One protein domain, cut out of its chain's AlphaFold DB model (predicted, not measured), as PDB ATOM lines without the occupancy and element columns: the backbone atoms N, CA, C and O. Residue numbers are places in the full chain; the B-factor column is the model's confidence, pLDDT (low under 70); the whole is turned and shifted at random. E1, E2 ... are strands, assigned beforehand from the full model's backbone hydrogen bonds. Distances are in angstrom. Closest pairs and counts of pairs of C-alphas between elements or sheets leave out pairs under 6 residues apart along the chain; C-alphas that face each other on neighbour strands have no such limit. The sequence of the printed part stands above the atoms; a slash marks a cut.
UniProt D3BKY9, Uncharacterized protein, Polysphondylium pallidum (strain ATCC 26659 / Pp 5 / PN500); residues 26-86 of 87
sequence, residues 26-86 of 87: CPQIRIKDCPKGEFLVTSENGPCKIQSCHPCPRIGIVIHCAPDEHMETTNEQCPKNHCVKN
ATOM      1  N   CYS A  26     -54.090 -30.362 -42.738       61.00
ATOM      2  CA  CYS A  26     -52.763 -29.752 -42.799       61.00
ATOM      3  C   CYS A  26     -51.692 -30.753 -42.347       61.00
ATOM      4  O   CYS A  26     -51.793 -31.293 -41.243       61.00
ATOM      5  N   PRO A  27     -50.633 -30.999 -43.142       64.31
ATOM      6  CA  PRO A  27     -49.513 -31.812 -42.689       64.31
ATOM      7  C   PRO A  27     -48.802 -31.082 -41.540       64.31
ATOM      8  O   PRO A  27     -47.985 -30.193 -41.767       64.31
ATOM      9  N   GLN A  28     -49.115 -31.439 -40.289       59.50
ATOM     10  CA  GLN A  28     -48.428 -30.924 -39.100       59.50
ATOM     11  C   GLN A  28     -47.039 -31.560 -38.960       59.50
ATOM     12  O   GLN A  28     -46.747 -32.295 -38.016       59.50
ATOM     13  N   ILE A  29     -46.148 -31.271 -39.903       65.62
ATOM     14  CA  ILE A  29     -44.727 -31.561 -39.743       65.62
ATOM     15  C   ILE A  29     -44.155 -30.422 -38.900       65.62
ATOM     16  O   ILE A  29     -43.778 -29.372 -39.412       65.62
ATOM     17  N   ARG A  30     -44.147 -30.612 -37.576       67.25
ATOM     18  CA  ARG A  30     -43.419 -29.721 -36.667       67.25
ATOM     19  C   ARG A  30     -41.937 -30.059 -36.737       67.25
ATOM     20  O   ARG A  30     -41.501 -31.066 -36.179       67.25
ATOM     21  N   ILE A  31     -41.174 -29.207 -37.401       73.31
ATOM     22  CA  ILE A  31     -39.720 -29.298 -37.427       73.31
ATOM     23  C   ILE A  31     -39.220 -28.659 -36.129       73.31
ATOM     24  O   ILE A  31     -39.395 -27.464 -35.912       73.31
ATOM     25  N   LYS A  32     -38.653 -29.469 -35.227       69.19
ATOM     26  CA  LYS A  32     -38.106 -28.963 -33.955       69.19
ATOM     27  C   LYS A  32     -36.814 -28.176 -34.164       69.19
ATOM     28  O   LYS A  32     -36.656 -27.122 -33.566       69.19
ATOM     29  N   ASP A  33     -35.950 -28.678 -35.042       76.81
ATOM     30  CA  ASP A  33     -34.652 -28.092 -35.350       76.81
ATOM     31  C   ASP A  33     -34.308 -28.322 -36.819       76.81
ATOM     32  O   ASP A  33     -34.498 -29.420 -37.349       76.81
ATOM     33  N   CYS A  34     -33.786 -27.281 -37.460       79.06
ATOM     34  CA  CYS A  34     -33.156 -27.384 -38.767       79.06
ATOM     35  C   CYS A  34     -31.671 -27.736 -38.601       79.06
ATOM     36  O   CYS A  34     -31.062 -27.382 -37.584       79.06
ATOM     37  N   PRO A  35     -31.063 -28.453 -39.561       79.75
ATOM     38  CA  PRO A  35     -29.642 -28.764 -39.510       79.75
ATOM     39  C   PRO A  35     -28.794 -27.483 -39.515       79.75
ATOM     40  O   PRO A  35     -29.222 -26.413 -39.945       79.75
ATOM     41  N   LYS A  36     -27.555 -27.587 -39.023       72.88
ATOM     42  CA  LYS A  36     -26.639 -26.442 -38.928       72.88
ATOM     43  C   LYS A  36     -26.400 -25.824 -40.309       72.88
ATOM     44  O   LYS A  36     -25.975 -26.522 -41.226       72.88
ATOM     45  N   GLY A  37     -26.584 -24.509 -40.415       68.75
ATOM     46  CA  GLY A  37     -26.505 -23.807 -41.698       68.75
ATOM     47  C   GLY A  37     -27.837 -23.751 -42.445       68.75
ATOM     48  O   GLY A  37     -27.839 -23.359 -43.607       68.75
ATOM     49  N   GLU A  38     -28.944 -24.096 -41.788       79.88
ATOM     50  CA  GLU A  38     -30.315 -23.845 -42.231       79.88
ATOM     51  C   GLU A  38     -31.110 -23.124 -41.130       79.88
ATOM     52  O   GLU A  38     -30.789 -23.224 -39.945       79.88
ATOM     53  N   PHE A  39     -32.159 -22.397 -41.513       77.56
ATOM     54  CA  PHE A  39     -33.083 -21.727 -40.601       77.56
ATOM     55  C   PHE A  39     -34.519 -22.181 -40.839       77.56
ATOM     56  O   PHE A  39     -34.915 -22.514 -41.959       77.56
ATOM     57  N   LEU A  40     -35.305 -22.197 -39.763       81.25
ATOM     58  CA  LEU A  40     -36.706 -22.580 -39.815       81.25
ATOM     59  C   LEU A  40     -37.548 -21.435 -40.384       81.25
ATOM     60  O   LEU A  40     -37.616 -20.353 -39.805       81.25
ATOM     61  N   VAL A  41     -38.247 -21.706 -41.481       81.00
ATOM     62  CA  VAL A  41     -39.232 -20.807 -42.081       81.00
ATOM     63  C   VAL A  41     -40.614 -21.405 -41.890       81.00
ATOM     64  O   VAL A  41     -40.851 -22.572 -42.203       81.00
ATOM     65  N   THR A  42     -41.539 -20.592 -41.384       81.69
ATOM     66  CA  THR A  42     -42.961 -20.941 -41.343       81.69
ATOM     67  C   THR A  42     -43.676 -20.163 -42.438       81.69
ATOM     68  O   THR A  42     -43.688 -18.937 -42.410       81.69
ATOM     69  N   SER A  43     -44.251 -20.876 -43.402       77.56
ATOM     70  CA  SER A  43     -45.070 -20.308 -44.469       77.56
ATOM     71  C   SER A  43     -46.537 -20.660 -44.239       77.56
ATOM     72  O   SER A  43     -46.860 -21.759 -43.780       77.56
ATOM     73  N   GLU A  44     -47.426 -19.721 -44.540       81.12
ATOM     74  CA  GLU A  44     -48.871 -19.925 -44.473       81.12
ATOM     75  C   GLU A  44     -49.391 -20.230 -45.879       81.12
ATOM     76  O   GLU A  44     -49.263 -19.416 -46.793       81.12
ATOM     77  N   ASN A  45     -49.965 -21.419 -46.063       74.44
ATOM     78  CA  ASN A  45     -50.628 -21.816 -47.300       74.44
ATOM     79  C   ASN A  45     -52.106 -22.085 -47.003       74.44
ATOM     80  O   ASN A  45     -52.482 -23.163 -46.532       74.44
ATOM     81  N   GLY A  46     -52.943 -21.068 -47.223       77.06
ATOM     82  CA  GLY A  46     -54.348 -21.095 -46.821       77.06
ATOM     83  C   GLY A  46     -54.485 -21.208 -45.293       77.06
ATOM     84  O   GLY A  46     -53.874 -20.412 -44.585       77.06
ATOM     85  N   PRO A  47     -55.256 -22.175 -44.757       72.38
ATOM     86  CA  PRO A  47     -55.364 -22.389 -43.313       72.38
ATOM     87  C   PRO A  47     -54.143 -23.112 -42.711       72.38
ATOM     88  O   PRO A  47     -54.040 -23.223 -41.493       72.38
ATOM     89  N   CYS A  48     -53.221 -23.617 -43.539       71.81
ATOM     90  CA  CYS A  48     -52.131 -24.471 -43.086       71.81
ATOM     91  C   CYS A  48     -50.845 -23.693 -42.806       71.81
ATOM     92  O   CYS A  48     -50.359 -22.940 -43.648       71.81
ATOM     93  N   LYS A  49     -50.229 -23.976 -41.654       76.62
ATOM     94  CA  LYS A  49     -48.867 -23.541 -41.322       76.62
ATOM     95  C   LYS A  49     -47.878 -24.636 -41.686       76.62
ATOM     96  O   LYS A  49     -47.879 -25.701 -41.075       76.62
ATOM     97  N   ILE A  50     -47.036 -24.365 -42.674       80.50
ATOM     98  CA  ILE A  50     -46.025 -25.295 -43.167       80.50
ATOM     99  C   ILE A  50     -44.666 -24.811 -42.682       80.50
ATOM    100  O   ILE A  50     -44.261 -23.680 -42.945       80.50
ATOM    101  N   GLN A  51     -43.963 -25.678 -41.965       83.50
ATOM    102  CA  GLN A  51     -42.593 -25.435 -41.545       83.50
ATOM    103  C   GLN A  51     -41.633 -26.078 -42.542       83.50
ATOM    104  O   GLN A  51     -41.833 -27.216 -42.961       83.50
ATOM    105  N   SER A  52     -40.585 -25.352 -42.916       84.25
ATOM    106  CA  SER A  52     -39.539 -25.828 -43.819       84.25
ATOM    107  C   SER A  52     -38.187 -25.265 -43.397       84.25
ATOM    108  O   SER A  52     -38.117 -24.170 -42.841       84.25
ATOM    109  N   CYS A  53     -37.119 -26.018 -43.637       82.69
ATOM    110  CA  CYS A  53     -35.763 -25.532 -43.429       82.69
ATOM    111  C   CYS A  53     -35.255 -24.907 -44.723       82.69
ATOM    112  O   CYS A  53     -35.293 -25.537 -45.780       82.69
ATOM    113  N   HIS A  54     -34.804 -23.660 -44.641       81.31
ATOM    114  CA  HIS A  54     -34.145 -22.975 -45.743       81.31
ATOM    115  C   HIS A  54     -32.648 -22.869 -45.458       81.31
ATOM    116  O   HIS A  54     -32.276 -22.625 -44.310       81.31
ATOM    117  N   PRO A  55     -31.774 -23.014 -46.470       76.38
ATOM    118  CA  PRO A  55     -30.347 -22.799 -46.285       76.38
ATOM    119  C   PRO A  55     -30.112 -21.393 -45.746       76.38
ATOM    120  O   PRO A  55     -30.600 -20.420 -46.324       76.38
ATOM    121  N   CYS A  56     -29.352 -21.290 -44.652       75.06
ATOM    122  CA  CYS A  56     -28.830 -20.010 -44.210       75.06
ATOM    123  C   CYS A  56     -28.129 -19.385 -45.418       75.06
ATOM    124  O   CYS A  56     -27.428 -20.097 -46.157       75.06
ATOM    125  N   PRO A  57     -28.300 -18.075 -45.633       68.62
ATOM    126  CA  PRO A  57     -27.544 -17.390 -46.660       68.62
ATOM    127  C   PRO A  57     -26.063 -17.765 -46.501       68.62
ATOM    128  O   PRO A  57     -25.546 -17.890 -45.388       68.62
ATOM    129  N   ARG A  58     -25.373 -18.070 -47.604       61.84
ATOM    130  CA  ARG A  58     -23.939 -18.369 -47.537       61.84
ATOM    131  C   ARG A  58     -23.211 -17.058 -47.363       61.84
ATOM    132  O   ARG A  58     -23.083 -16.296 -48.314       61.84
ATOM    133  N   ILE A  59     -22.756 -16.811 -46.146       57.62
ATOM    134  CA  ILE A  59     -22.196 -15.521 -45.793       57.62
ATOM    135  C   ILE A  59     -20.722 -15.716 -45.456       57.62
ATOM    136  O   ILE A  59     -20.373 -16.513 -44.583       57.62
ATOM    137  N   GLY A  60     -19.850 -15.003 -46.171       57.50
ATOM    138  CA  GLY A  60     -18.463 -14.819 -45.750       57.50
ATOM    139  C   GLY A  60     -18.393 -14.000 -44.458       57.50
ATOM    140  O   GLY A  60     -19.315 -13.266 -44.127       57.50
ATOM    141  N   ILE A  61     -17.301 -14.098 -43.704       57.88
ATOM    142  CA  ILE A  61     -17.092 -13.207 -42.553       57.88
ATOM    143  C   ILE A  61     -17.104 -11.760 -43.069       57.88
ATOM    144  O   ILE A  61     -16.236 -11.376 -43.853       57.88
ATOM    145  N   VAL A  62     -18.106 -10.977 -42.667       60.06
ATOM    146  CA  VAL A  62     -18.287  -9.607 -43.157       60.06
ATOM    147  C   VAL A  62     -17.355  -8.667 -42.403       60.06
ATOM    148  O   VAL A  62     -17.492  -8.482 -41.196       60.06
ATOM    149  N   ILE A  63     -16.430  -8.048 -43.136       64.12
ATOM    150  CA  ILE A  63     -15.604  -6.932 -42.650       64.12
ATOM    151  C   ILE A  63     -16.162  -5.588 -43.172       64.12
ATOM    152  O   ILE A  63     -15.991  -4.561 -42.521       64.12
ATOM    153  N   HIS A  64     -16.858  -5.601 -44.320       68.44
ATOM    154  CA  HIS A  64     -17.616  -4.496 -44.931       68.44
ATOM    155  C   HIS A  64     -18.721  -5.065 -45.843       68.44
ATOM    156  O   HIS A  64     -18.470  -6.059 -46.525       68.44
ATOM    157  N   CYS A  65     -19.905  -4.439 -45.874       74.50
ATOM    158  CA  CYS A  65     -20.957  -4.743 -46.859       74.50
ATOM    159  C   CYS A  65     -20.799  -3.892 -48.124       74.50
ATOM    160  O   CYS A  65     -20.241  -2.792 -48.067       74.50
ATOM    161  N   ALA A  66     -21.277  -4.398 -49.265       81.62
ATOM    162  CA  ALA A  66     -21.333  -3.613 -50.496       81.62
ATOM    163  C   ALA A  66     -22.355  -2.453 -50.374       81.62
ATOM    164  O   ALA A  66     -23.232  -2.512 -49.515       81.62
ATOM    165  N   PRO A  67     -22.278  -1.406 -51.222       81.75
ATOM    166  CA  PRO A  67     -23.127  -0.210 -51.108       81.75
ATOM    167  C   PRO A  67     -24.641  -0.473 -51.161       81.75
ATOM    168  O   PRO A  67     -25.406   0.278 -50.566       81.75
ATOM    169  N   ASP A  68     -25.060  -1.538 -51.849       79.81
ATOM    170  CA  ASP A  68     -26.468  -1.929 -52.028       79.81
ATOM    171  C   ASP A  68     -26.883  -3.106 -51.119       79.81
ATOM    172  O   ASP A  68     -27.942  -3.718 -51.292       79.81
ATOM    173  N   GLU A  69     -26.026  -3.461 -50.161       80.19
ATOM    174  CA  GLU A  69     -26.263  -4.522 -49.189       80.19
ATOM    175  C   GLU A  69     -26.399  -3.946 -47.779       80.19
ATOM    176  O   GLU A  69     -25.753  -2.964 -47.416       80.19
ATOM    177  N   HIS A  70     -27.214  -4.591 -46.948       75.25
ATOM    178  CA  HIS A  70     -27.373  -4.225 -45.544       75.25
ATOM    179  C   HIS A  70     -26.929  -5.361 -44.628       75.25
ATOM    180  O   HIS A  70     -27.047  -6.536 -44.976       75.25
ATOM    181  N   MET A  71     -26.405  -5.000 -43.454       69.31
ATOM    182  CA  MET A  71     -25.987  -5.969 -42.449       69.31
ATOM    183  C   MET A  71     -27.197  -6.433 -41.634       69.31
ATOM    184  O   MET A  71     -27.834  -5.621 -40.965       69.31
ATOM    185  N   GLU A  72     -27.475  -7.731 -41.650       71.06
ATOM    186  CA  GLU A  72     -28.514  -8.363 -40.848       71.06
ATOM    187  C   GLU A  72     -27.891  -9.349 -39.845       71.06
ATOM    188  O   GLU A  72     -26.988 -10.135 -40.167       71.06
ATOM    189  N   THR A  73     -28.368  -9.293 -38.602       66.00
ATOM    190  CA  THR A  73     -27.976 -10.206 -37.523       66.00
ATOM    191  C   THR A  73     -28.967 -11.359 -37.477       66.00
ATOM    192  O   THR A  73     -30.152 -11.139 -37.233       66.00
ATOM    193  N   THR A  74     -28.501 -12.591 -37.673       66.06
ATOM    194  CA  THR A  74     -29.383 -13.764 -37.612       66.06
ATOM    195  C   THR A  74     -29.478 -14.363 -36.216       66.06
ATOM    196  O   THR A  74     -28.604 -14.178 -35.367       66.06
ATOM    197  N   ASN A  75     -30.513 -15.182 -36.019       64.56
ATOM    198  CA  ASN A  75     -30.634 -16.081 -34.873       64.56
ATOM    199  C   ASN A  75     -29.440 -17.047 -34.760       64.56
ATOM    200  O   ASN A  75     -28.721 -17.290 -35.729       64.56
ATOM    201  N   GLU A  76     -29.280 -17.660 -33.581       68.62
ATOM    202  CA  GLU A  76     -28.147 -18.535 -33.225       68.62
ATOM    203  C   GLU A  76     -27.947 -19.762 -34.144       68.62
ATOM    204  O   GLU A  76     -26.896 -20.400 -34.090       68.62
ATOM    205  N   GLN A  77     -28.919 -20.087 -35.003       64.00
ATOM    206  CA  GLN A  77     -28.841 -21.168 -35.996       64.00
ATOM    207  C   GLN A  77     -28.046 -20.794 -37.267       64.00
ATOM    208  O   GLN A  77     -27.512 -21.686 -37.932       64.00
ATOM    209  N   CYS A  78     -27.906 -19.500 -37.579       66.94
ATOM    210  CA  CYS A  78     -27.136 -18.989 -38.718       66.94
ATOM    211  C   CYS A  78     -25.887 -18.206 -38.245       66.94
ATOM    212  O   CYS A  78     -25.807 -17.794 -37.084       66.94
ATOM    213  N   PRO A  79     -24.858 -18.025 -39.101       68.69
ATOM    214  CA  PRO A  79     -23.671 -17.243 -38.744       68.69
ATOM    215  C   PRO A  79     -24.051 -15.806 -38.361       68.69
ATOM    216  O   PRO A  79     -24.804 -15.158 -39.071       68.69
ATOM    217  N   LYS A  80     -23.499 -15.309 -37.245       69.38
ATOM    218  CA  LYS A  80     -24.026 -14.141 -36.512       69.38
ATOM    219  C   LYS A  80     -24.232 -12.859 -37.329       69.38
ATOM    220  O   LYS A  80     -25.127 -12.107 -36.970       69.38
ATOM    221  N   ASN A  81     -23.477 -12.617 -38.401       69.31
ATOM    222  CA  ASN A  81     -23.583 -11.386 -39.186       69.31
ATOM    223  C   ASN A  81     -23.536 -11.680 -40.683       69.31
ATOM    224  O   ASN A  81     -22.668 -12.443 -41.118       69.31
ATOM    225  N   HIS A  82     -24.387 -10.998 -41.457       71.31
ATOM    226  CA  HIS A  82     -24.323 -11.055 -42.910       71.31
ATOM    227  C   HIS A  82     -24.791  -9.856 -43.696       71.31
ATOM    228  O   HIS A  82     -25.596  -9.088 -43.202       71.31
ATOM    229  N   CYS A  83     -24.313  -9.752 -44.940       72.81
ATOM    230  CA  CYS A  83     -24.819  -8.801 -45.917       72.81
ATOM    231  C   CYS A  83     -25.945  -9.442 -46.742       72.81
ATOM    232  O   CYS A  83     -25.775 -10.534 -47.292       72.81
ATOM    233  N   VAL A  84     -27.080  -8.753 -46.824       72.12
ATOM    234  CA  VAL A  84     -28.229  -9.116 -47.657       72.12
ATOM    235  C   VAL A  84     -28.407  -8.039 -48.718       72.12
ATOM    236  O   VAL A  84     -28.448  -6.846 -48.410       72.12
ATOM    237  N   LYS A  85     -28.521  -8.457 -49.978       73.81
ATOM    238  CA  LYS A  85     -28.793  -7.552 -51.094       73.81
ATOM    239  C   LYS A  85     -30.252  -7.107 -51.059       73.81
ATOM    240  O   LYS A  85     -31.143  -7.951 -50.970       73.81
ATOM    241  N   ASN A  86     -30.490  -5.801 -51.151       65.44
ATOM    242  CA  ASN A  86     -31.846  -5.278 -51.279       65.44
ATOM    243  C   ASN A  86     -32.342  -5.549 -52.712       65.44
ATOM    244  O   ASN A  86     -31.674  -5.150 -53.669       65.44
TER     245      ASN A  86
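What this domain is: This is residues 26 to 86 of the 87 residues of an uncharacterized protein of Polysphondylium pallidum (strain ATCC 26659 / Pp 5 / PN500) (UniProt D3BKY9). Two separate strand hairpins, a long one of E1 and E2 and a short one of E3 and E4, lie toward opposite ends of an elongated, loose model, with a long looping link between them. Residues 26 to 37 run along the long hairpin before E1 begins. The printed part has 61 residues with four named strands, in the order E1, E2, E3, E4, and no named helix; each hairpin is an antiparallel sheet of two strands. The class is all strand, though under half of the residues, 26 of 61, are in named elements. The whole is loose, with a radius of gyration of the C-alphas of 14.3 A and spans of 43 by 23 by 13 A.

How they stand to each other: Look first at E1, residues 38 to 45, and E2, residues 48 to 55, a hairpin of antiparallel neighbours at 153 degrees. C-alphas 38 and 55 face each other at 4.2 A, and N 41 and O 52 are within hydrogen-bond range at 2.8 A. Then find the second hairpin, E3, residues 69 to 73, and E4, residues 81 to 85, antiparallel at 146 degrees, with N 72 and O 82 within hydrogen-bond range at 2.8 A. E1 and E2 are each apart from E3 and E4, with no C-alphas within 8 A.

Where its parts are: Find C-alpha 38 at (-30.315, -23.845, -42.231); from there E1 runs 21.0 A to C-alpha 45. E2 runs 22.1 A to C-alpha 55 at (-30.347, -22.799, -46.285). E3 spans 13.1 A, and E4 runs 13.6 A to C-alpha 85 at (-28.793, -7.552, -51.094).

The domain as a whole: The C-alphas of Cys 26 and Ile 63 are the two farthest apart, 43.6 A. The printed part has no cut. The link from E2 to E3, 13 residues, is long. Mean pLDDT of the printed part is 72.2; among the 26 residues under 70 are 57 to 64 and 73 to 81.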